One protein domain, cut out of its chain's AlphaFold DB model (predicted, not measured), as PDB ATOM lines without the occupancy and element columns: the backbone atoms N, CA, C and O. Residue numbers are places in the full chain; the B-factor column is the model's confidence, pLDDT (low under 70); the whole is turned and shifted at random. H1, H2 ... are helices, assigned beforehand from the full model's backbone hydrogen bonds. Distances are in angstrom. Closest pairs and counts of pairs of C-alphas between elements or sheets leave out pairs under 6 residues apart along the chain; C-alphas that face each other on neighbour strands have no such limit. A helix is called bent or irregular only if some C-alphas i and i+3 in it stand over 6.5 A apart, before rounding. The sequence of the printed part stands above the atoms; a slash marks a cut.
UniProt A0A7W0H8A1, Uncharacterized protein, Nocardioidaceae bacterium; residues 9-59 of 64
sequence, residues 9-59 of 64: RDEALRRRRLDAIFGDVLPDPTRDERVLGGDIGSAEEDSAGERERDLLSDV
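What this domain is: This is residues 9 to 59 of the 64 residues of an uncharacterized protein of Nocardioidaceae bacterium (UniProt A0A7W0H8A1). What is the overall picture? Three separate helices are strung along an open, arch-like chain: H1 at one end, the short H2 near the top of the arch, and H3 at the other end, with no helix packed on another and no common core. The stretches of residues 23 to 30 and 37 to 44 join them. What is it made of, and how spread out is it? The printed part has 51 residues with three named helices, in the order H1, H2, H3, and no named strand; the class is all helix. It is extended, with a radius of gyration of the C-alphas of 17.8 A and spans of 47 by 31 by 22 A.

Where its parts are: Where does the first helix run? H1 holds residues 9 to 22, from C-alpha 9 at (-15.146, -4.067, -46.069) to C-alpha 22 at (1.602, 3.671, -38.597), a length of 19.9 A. What comes next? H2 holds residues 31 to 36, six residues, and begins with C-alpha 31 at (19.112, 0.626, -26.249). Where is the last helix? H3 holds residues 45 to 57, is also 19.9 A long, and ends with C-alpha 57 at (-2.168, -7.458, -0.630). It is neither bent nor irregular, but only just: C-alphas 46 and 49 are 6.2 A apart.

How they stand to each other: Does any helix touch another? No: H1 and H2 are apart, H2 and H3 are apart, and H1 and H3 are apart, with no C-alpha of the one within 8 A of the other. Which residues stand free? Residues 9 to 28, of which 9 to 22 belong to H1, residues 30 to 36, of which 31 to 36 belong to H2, and residues 38 to 59, of which 45 to 57 belong to H3. What do the backbone N and O atoms show? In H1 every O i to N i+4 pair is within hydrogen-bond range. In H2 it is 1 of 2, beside 3 of 3 O i to N i+3 pairs, and in H3 it is 7 of 9.

The domain as a whole: How large is the whole? The two C-alphas farthest apart are those of Arg 9 and Asp 58, 48.7 A. Is there a cut or a long link? The printed part has no cut, and the links from H1 to H2 and from H2 to H3 are short, with 8 residues each. Where is the model's confidence low? The mean pLDDT of the printed part is 73.4, and residues 35 to 49 are under 70.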
ATOM      1  N   ARG A   9     -15.521  -5.341 -45.445       71.88
ATOM      2  CA  ARG A   9     -15.146  -4.067 -46.069       71.88
ATOM      3  C   ARG A   9     -14.662  -3.041 -45.040       71.88
ATOM      4  O   ARG A   9     -13.732  -2.283 -45.330       71.88
ATOM      5  N   ASP A  10     -15.276  -3.017 -43.861       84.50
ATOM      6  CA  ASP A  10     -14.898  -2.120 -42.767       84.50
ATOM      7  C   ASP A  10     -13.561  -2.537 -42.156       84.50
ATOM      8  O   ASP A  10     -12.752  -1.681 -41.788       84.50
ATOM      9  N   GLU A  11     -13.278  -3.840 -42.113       82.69
ATOM     10  CA  GLU A  11     -11.982  -4.355 -41.681       82.69
ATOM     11  C   GLU A  11     -10.862  -3.988 -42.664       82.69
ATOM     12  O   GLU A  11      -9.827  -3.457 -42.250       82.69
ATOM     13  N   ALA A  12     -11.087  -4.163 -43.969       83.56
ATOM     14  CA  ALA A  12     -10.124  -3.765 -44.996       83.56
ATOM     15  C   ALA A  12      -9.840  -2.249 -44.969       83.56
ATOM     16  O   ALA A  12      -8.688  -1.816 -45.084       83.56
ATOM     17  N   LEU A  13     -10.878  -1.428 -44.765       90.31
ATOM     18  CA  LEU A  13     -10.736   0.021 -44.625       90.31
ATOM     19  C   LEU A  13      -9.973   0.397 -43.350       90.31
ATOM     20  O   LEU A  13      -9.105   1.274 -43.388       90.31
ATOM     21  N   ARG A  14     -10.264  -0.275 -42.229       84.19
ATOM     22  CA  ARG A  14      -9.540  -0.096 -40.966       84.19
ATOM     23  C   ARG A  14      -8.064  -0.423 -41.144       84.19
ATOM     24  O   ARG A  14      -7.234   0.386 -40.744       84.19
ATOM     25  N   ARG A  15      -7.736  -1.550 -41.777       81.44
ATOM     26  CA  ARG A  15      -6.349  -1.966 -42.015       81.44
ATOM     27  C   ARG A  15      -5.594  -0.957 -42.875       81.44
ATOM     28  O   ARG A  15      -4.563  -0.461 -42.449       81.44
ATOM     29  N   ARG A  16      -6.175  -0.528 -44.001       88.12
ATOM     30  CA  ARG A  16      -5.585   0.522 -44.850       88.12
ATOM     31  C   ARG A  16      -5.355   1.835 -44.094       88.12
ATOM     32  O   ARG A  16      -4.366   2.520 -44.338       88.12
ATOM     33  N   ARG A  17      -6.277   2.220 -43.206       85.94
ATOM     34  CA  ARG A  17      -6.132   3.427 -42.381       85.94
ATOM     35  C   ARG A  17      -5.001   3.283 -41.366       85.94
ATOM     36  O   ARG A  17      -4.285   4.250 -41.150       85.94
ATOM     37  N   LEU A  18      -4.863   2.113 -40.747       85.38
ATOM     38  CA  LEU A  18      -3.779   1.838 -39.809       85.38
ATOM     39  C   LEU A  18      -2.427   1.871 -40.522       85.38
ATOM     40  O   LEU A  18      -1.560   2.605 -40.068       85.38
ATOM     41  N   ASP A  19      -2.290   1.213 -41.673       86.81
ATOM     42  CA  ASP A  19      -1.052   1.248 -42.466       86.81
ATOM     43  C   ASP A  19      -0.699   2.680 -42.901       86.81
ATOM     44  O   ASP A  19       0.460   3.073 -42.892       86.81
ATOM     45  N   ALA A  20      -1.690   3.515 -43.231       85.25
ATOM     46  CA  ALA A  20      -1.445   4.918 -43.572       85.25
ATOM     47  C   ALA A  20      -0.995   5.781 -42.375       85.25
ATOM     48  O   ALA A  20      -0.365   6.815 -42.581       85.25
ATOM     49  N   ILE A  21      -1.355   5.399 -41.144       86.19
ATOM     50  CA  ILE A  21      -1.008   6.134 -39.915       86.19
ATOM     51  C   ILE A  21       0.324   5.644 -39.348       86.19
ATOM     52  O   ILE A  21       1.154   6.453 -38.944       86.19
ATOM     53  N   PHE A  22       0.498   4.328 -39.287       83.69
ATOM     54  CA  PHE A  22       1.602   3.671 -38.597       83.69
ATOM     55  C   PHE A  22       2.699   3.189 -39.549       83.69
ATOM     56  O   PHE A  22       3.800   2.905 -39.093       83.69
ATOM     57  N   GLY A  23       2.432   3.149 -40.858       84.06
ATOM     58  CA  GLY A  23       3.354   2.600 -41.842       84.06
ATOM     59  C   GLY A  23       3.476   1.080 -41.747       84.06
ATOM     60  O   GLY A  23       2.690   0.399 -41.090       84.06
ATOM     61  N   ASP A  24       4.478   0.560 -42.441       77.94
ATOM     62  CA  ASP A  24       4.884  -0.845 -42.474       77.94
ATOM     63  C   ASP A  24       6.084  -1.143 -41.561       77.94
ATOM     64  O   ASP A  24       6.319  -2.297 -41.199       77.94
ATOM     65  N   VAL A  25       6.844  -0.111 -41.184       78.75
ATOM     66  CA  VAL A  25       8.076  -0.239 -40.405       78.75
ATOM     67  C   VAL A  25       7.822   0.091 -38.939       78.75
ATOM     68  O   VAL A  25       7.461   1.214 -38.585       78.75
ATOM     69  N   LEU A  26       8.077  -0.886 -38.071       74.12
ATOM     70  CA  LEU A  26       8.208  -0.639 -36.639       74.12
ATOM     71  C   LEU A  26       9.531   0.092 -36.367       74.12
ATOM     72  O   LEU A  26      10.548  -0.267 -36.965       74.12
ATOM     73  N   PRO A  27       9.547   1.103 -35.481       78.75
ATOM     74  CA  PRO A  27      10.786   1.767 -35.106       78.75
ATOM     75  C   PRO A  27      11.735   0.777 -34.429       78.75
ATOM     76  O   PRO A  27      11.301  -0.098 -33.676       78.75
ATOM     77  N   ASP A  28      13.036   0.941 -34.671       83.94
ATOM     78  CA  ASP A  28      14.042   0.166 -33.953       83.94
ATOM     79  C   ASP A  28      13.930   0.459 -32.447       83.94
ATOM     80  O   ASP A  28      13.970   1.633 -32.055       83.94
ATOM     81  N   PRO A  29      13.829  -0.571 -31.587       83.50
ATOM     82  CA  PRO A  29      13.789  -0.362 -30.150       83.50
ATOM     83  C   PRO A  29      15.088   0.298 -29.698       83.50
ATOM     84  O   PRO A  29      16.189  -0.073 -30.129       83.50
ATOM     85  N   THR A  30      14.972   1.275 -28.810       85.19
ATOM     86  CA  THR A  30      16.107   1.984 -28.222       85.19
ATOM     87  C   THR A  30      16.961   1.041 -27.370       85.19
ATOM     88  O   THR A  30      16.571  -0.075 -27.029       85.19
ATOM     89  N   ARG A  31      18.185   1.461 -27.031       84.81
ATOM     90  CA  ARG A  31      19.112   0.626 -26.249       84.81
ATOM     91  C   ARG A  31      18.510   0.178 -24.916       84.81
ATOM     92  O   ARG A  31      18.754  -0.958 -24.523       84.81
ATOM     93  N   ASP A  32      17.737   1.042 -24.276       80.38
ATOM     94  CA  ASP A  32      17.158   0.802 -22.954       80.38
ATOM     95  C   ASP A  32      15.971  -0.173 -23.046       80.38
ATOM     96  O   ASP A  32      15.824  -1.059 -22.210       80.38
ATOM     97  N   GLU A  33      15.198  -0.101 -24.136       77.56
ATOM     98  CA  GLU A  33      14.120  -1.048 -24.453       77.56
ATOM     99  C   GLU A  33      14.661  -2.428 -24.835       77.56
ATOM    100  O   GLU A  33      14.091  -3.437 -24.442       77.56
ATOM    101  N   ARG A  34      15.802  -2.509 -25.534       82.88
ATOM    102  CA  ARG A  34      16.447  -3.800 -25.851       82.88
ATOM    103  C   ARG A  34      16.935  -4.551 -24.614       82.88
ATOM    104  O   ARG A  34      17.043  -5.771 -24.661       82.88
ATOM    105  N   VAL A  35      17.242  -3.843 -23.527       68.25
ATOM    106  CA  VAL A  35      17.635  -4.458 -22.247       68.25
ATOM    107  C   VAL A  35      16.422  -5.062 -21.525       68.25
ATOM    108  O   VAL A  35      16.588  -6.011 -20.768       68.25
ATOM    109  N   LEU A  36      15.213  -4.560 -21.803       61.41
ATOM    110  CA  LEU A  36      13.941  -5.062 -21.265       61.41
ATOM    111  C   LEU A  36      13.193  -5.999 -22.236       61.41
ATOM    112  O   LEU A  36      12.266  -6.681 -21.826       61.41
ATOM    113  N   GLY A  37      13.568  -6.008 -23.519       52.34
ATOM    114  CA  GLY A  37      12.784  -6.558 -24.632       52.34
ATOM    115  C   GLY A  37      13.331  -7.844 -25.249       52.34
ATOM    116  O   GLY A  37      13.115  -8.097 -26.435       52.34
ATOM    117  N   GLY A  38      14.053  -8.654 -24.478       49.16
ATOM    118  CA  GLY A  38      14.277 -10.046 -24.847       49.16
ATOM    119  C   GLY A  38      13.024 -10.849 -24.521       49.16
ATOM    120  O   GLY A  38      12.940 -11.346 -23.411       49.16
ATOM    121  N   ASP A  39      12.109 -10.967 -25.488       50.50
ATOM    122  CA  ASP A  39      10.878 -11.781 -25.451       50.50
ATOM    123  C   ASP A  39       9.572 -11.072 -25.031       50.50
ATOM    124  O   ASP A  39       8.922 -11.432 -24.060       50.50
ATOM    125  N   ILE A  40       9.099 -10.107 -25.830       53.06
ATOM    126  CA  ILE A  40       7.708  -9.603 -25.737       53.06
ATOM    127  C   ILE A  40       6.741 -10.506 -26.537       53.06
ATOM    128  O   ILE A  40       5.833 -10.017 -27.211       53.06
ATOM    129  N   GLY A  41       6.987 -11.822 -26.565       47.84
ATOM    130  CA  GLY A  41       6.229 -12.748 -27.406       47.84
ATOM    131  C   GLY A  41       6.019 -14.156 -26.858       47.84
ATOM    132  O   GLY A  41       5.195 -14.873 -27.426       47.84
ATOM    133  N   SER A  42       6.724 -14.604 -25.818       47.16
ATOM    134  CA  SER A  42       6.634 -16.001 -25.361       47.16
ATOM    135  C   SER A  42       6.990 -16.270 -23.890       47.16
ATOM    136  O   SER A  42       6.996 -17.438 -23.496       47.16
ATOM    137  N   ALA A  43       7.189 -15.256 -23.048       49.75
ATOM    138  CA  ALA A  43       7.411 -15.450 -21.618       49.75
ATOM    139  C   ALA A  43       6.409 -14.629 -20.791       49.75
ATOM    140  O   ALA A  43       6.121 -13.487 -21.119       49.75
ATOM    141  N   GLU A  44       5.915 -15.221 -19.699       49.53
ATOM    142  CA  GLU A  44       5.292 -14.531 -18.551       49.53
ATOM    143  C   GLU A  44       3.766 -14.305 -18.560       49.53
ATOM    144  O   GLU A  44       3.283 -13.307 -18.030       49.53
ATOM    145  N   GLU A  45       2.961 -15.275 -19.008       51.34
ATOM    146  CA  GLU A  45       1.556 -15.336 -18.545       51.34
ATOM    147  C   GLU A  45       1.437 -15.806 -17.076       51.34
ATOM    148  O   GLU A  45       0.526 -15.375 -16.373       51.34
ATOM    149  N   ASP A  46       2.387 -16.598 -16.557       52.66
ATOM    150  CA  ASP A  46       2.321 -17.106 -15.171       52.66
ATOM    151  C   ASP A  46       2.864 -16.123 -14.113       52.66
ATOM    152  O   ASP A  46       2.376 -16.091 -12.984       52.66
ATOM    153  N   SER A  47       3.841 -15.272 -14.446       55.41
ATOM    154  CA  SER A  47       4.497 -14.385 -13.462       55.41
ATOM    155  C   SER A  47       3.779 -13.046 -13.255       55.41
ATOM    156  O   SER A  47       3.945 -12.399 -12.218       55.41
ATOM    157  N   ALA A  48       2.961 -12.616 -14.222       60.47
ATOM    158  CA  ALA A  48       2.214 -11.362 -14.132       60.47
ATOM    159  C   ALA A  48       1.111 -11.419 -13.057       60.47
ATOM    160  O   ALA A  48       0.917 -10.449 -12.321       60.47
ATOM    161  N   GLY A  49       0.440 -12.570 -12.915       65.38
ATOM    162  CA  GLY A  49      -0.642 -12.755 -11.944       65.38
ATOM    163  C   GLY A  49      -0.174 -12.814 -10.485       65.38
ATOM    164  O   GLY A  49      -0.884 -12.350  -9.594       65.38
ATOM    165  N   GLU A  50       1.023 -13.345 -10.221       70.94
ATOM    166  CA  GLU A  50       1.605 -13.387  -8.869       70.94
ATOM    167  C   GLU A  50       1.996 -11.986  -8.393       70.94
ATOM    168  O   GLU A  50       1.609 -11.561  -7.306       70.94
ATOM    169  N   ARG A  51       2.657 -11.213  -9.261       76.06
ATOM    170  CA  ARG A  51       3.062  -9.838  -8.956       76.06
ATOM    171  C   ARG A  51       1.871  -8.912  -8.712       76.06
ATOM    172  O   ARG A  51       1.936  -8.040  -7.850       76.06
ATOM    173  N   GLU A  52       0.786  -9.088  -9.461       76.00
ATOM    174  CA  GLU A  52      -0.455  -8.340  -9.245       76.00
ATOM    175  C   GLU A  52      -1.097  -8.688  -7.892       76.00
ATOM    176  O   GLU A  52      -1.499  -7.786  -7.153       76.00
ATOM    177  N   ARG A  53      -1.133  -9.976  -7.519       79.25
ATOM    178  CA  ARG A  53      -1.654 -10.429  -6.216       79.25
ATOM    179  C   ARG A  53      -0.869  -9.869  -5.036       79.25
ATOM    180  O   ARG A  53      -1.492  -9.431  -4.069       79.25
ATOM    181  N   ASP A  54       0.457  -9.845  -5.130       79.12
ATOM    182  CA  ASP A  54       1.314  -9.278  -4.088       79.12
ATOM    183  C   ASP A  54       1.018  -7.780  -3.897       79.12
ATOM    184  O   ASP A  54       0.773  -7.327  -2.779       79.12
ATOM    185  N   LEU A  55       0.903  -7.023  -4.994       77.44
ATOM    186  CA  LEU A  55       0.596  -5.586  -4.957       77.44
ATOM    187  C   LEU A  55      -0.788  -5.274  -4.367       77.44
ATOM    188  O   LEU A  55      -0.942  -4.279  -3.662       77.44
ATOM    189  N   LEU A  56      -1.793  -6.112  -4.636       77.88
ATOM    190  CA  LEU A  56      -3.136  -5.985  -4.057       77.88
ATOM    191  C   LEU A  56      -3.151  -6.251  -2.546       77.88
ATOM    192  O   LEU A  56      -3.969  -5.667  -1.835       77.88
ATOM    193  N   SER A  57      -2.261  -7.118  -2.055       79.75
ATOM    194  CA  SER A  57      -2.168  -7.458  -0.630       79.75
ATOM    195  C   SER A  57      -1.533  -6.351   0.218       79.75
ATOM    196  O   SER A  57      -1.860  -6.214   1.396       79.75
ATOM    197  N   ASP A  58      -0.696  -5.519  -0.405       82.06
ATOM    198  CA  ASP A  58      -0.010  -4.398   0.237       82.06
ATOM    199  C   ASP A  58      -0.860  -3.121   0.321       82.06
ATOM    200  O   ASP A  58      -0.426  -2.132   0.915       82.06
ATOM    201  N   VAL A  59      -2.075  -3.109  -0.246       78.81
ATOM    202  CA  VAL A  59      -2.973  -1.952  -0.153       78.81
ATOM    203  C   VAL A  59      -3.521  -1.860   1.278       78.81
ATOM    204  O   VAL A  59      -4.301  -2.724   1.693       78.81
TER     205      VAL A  59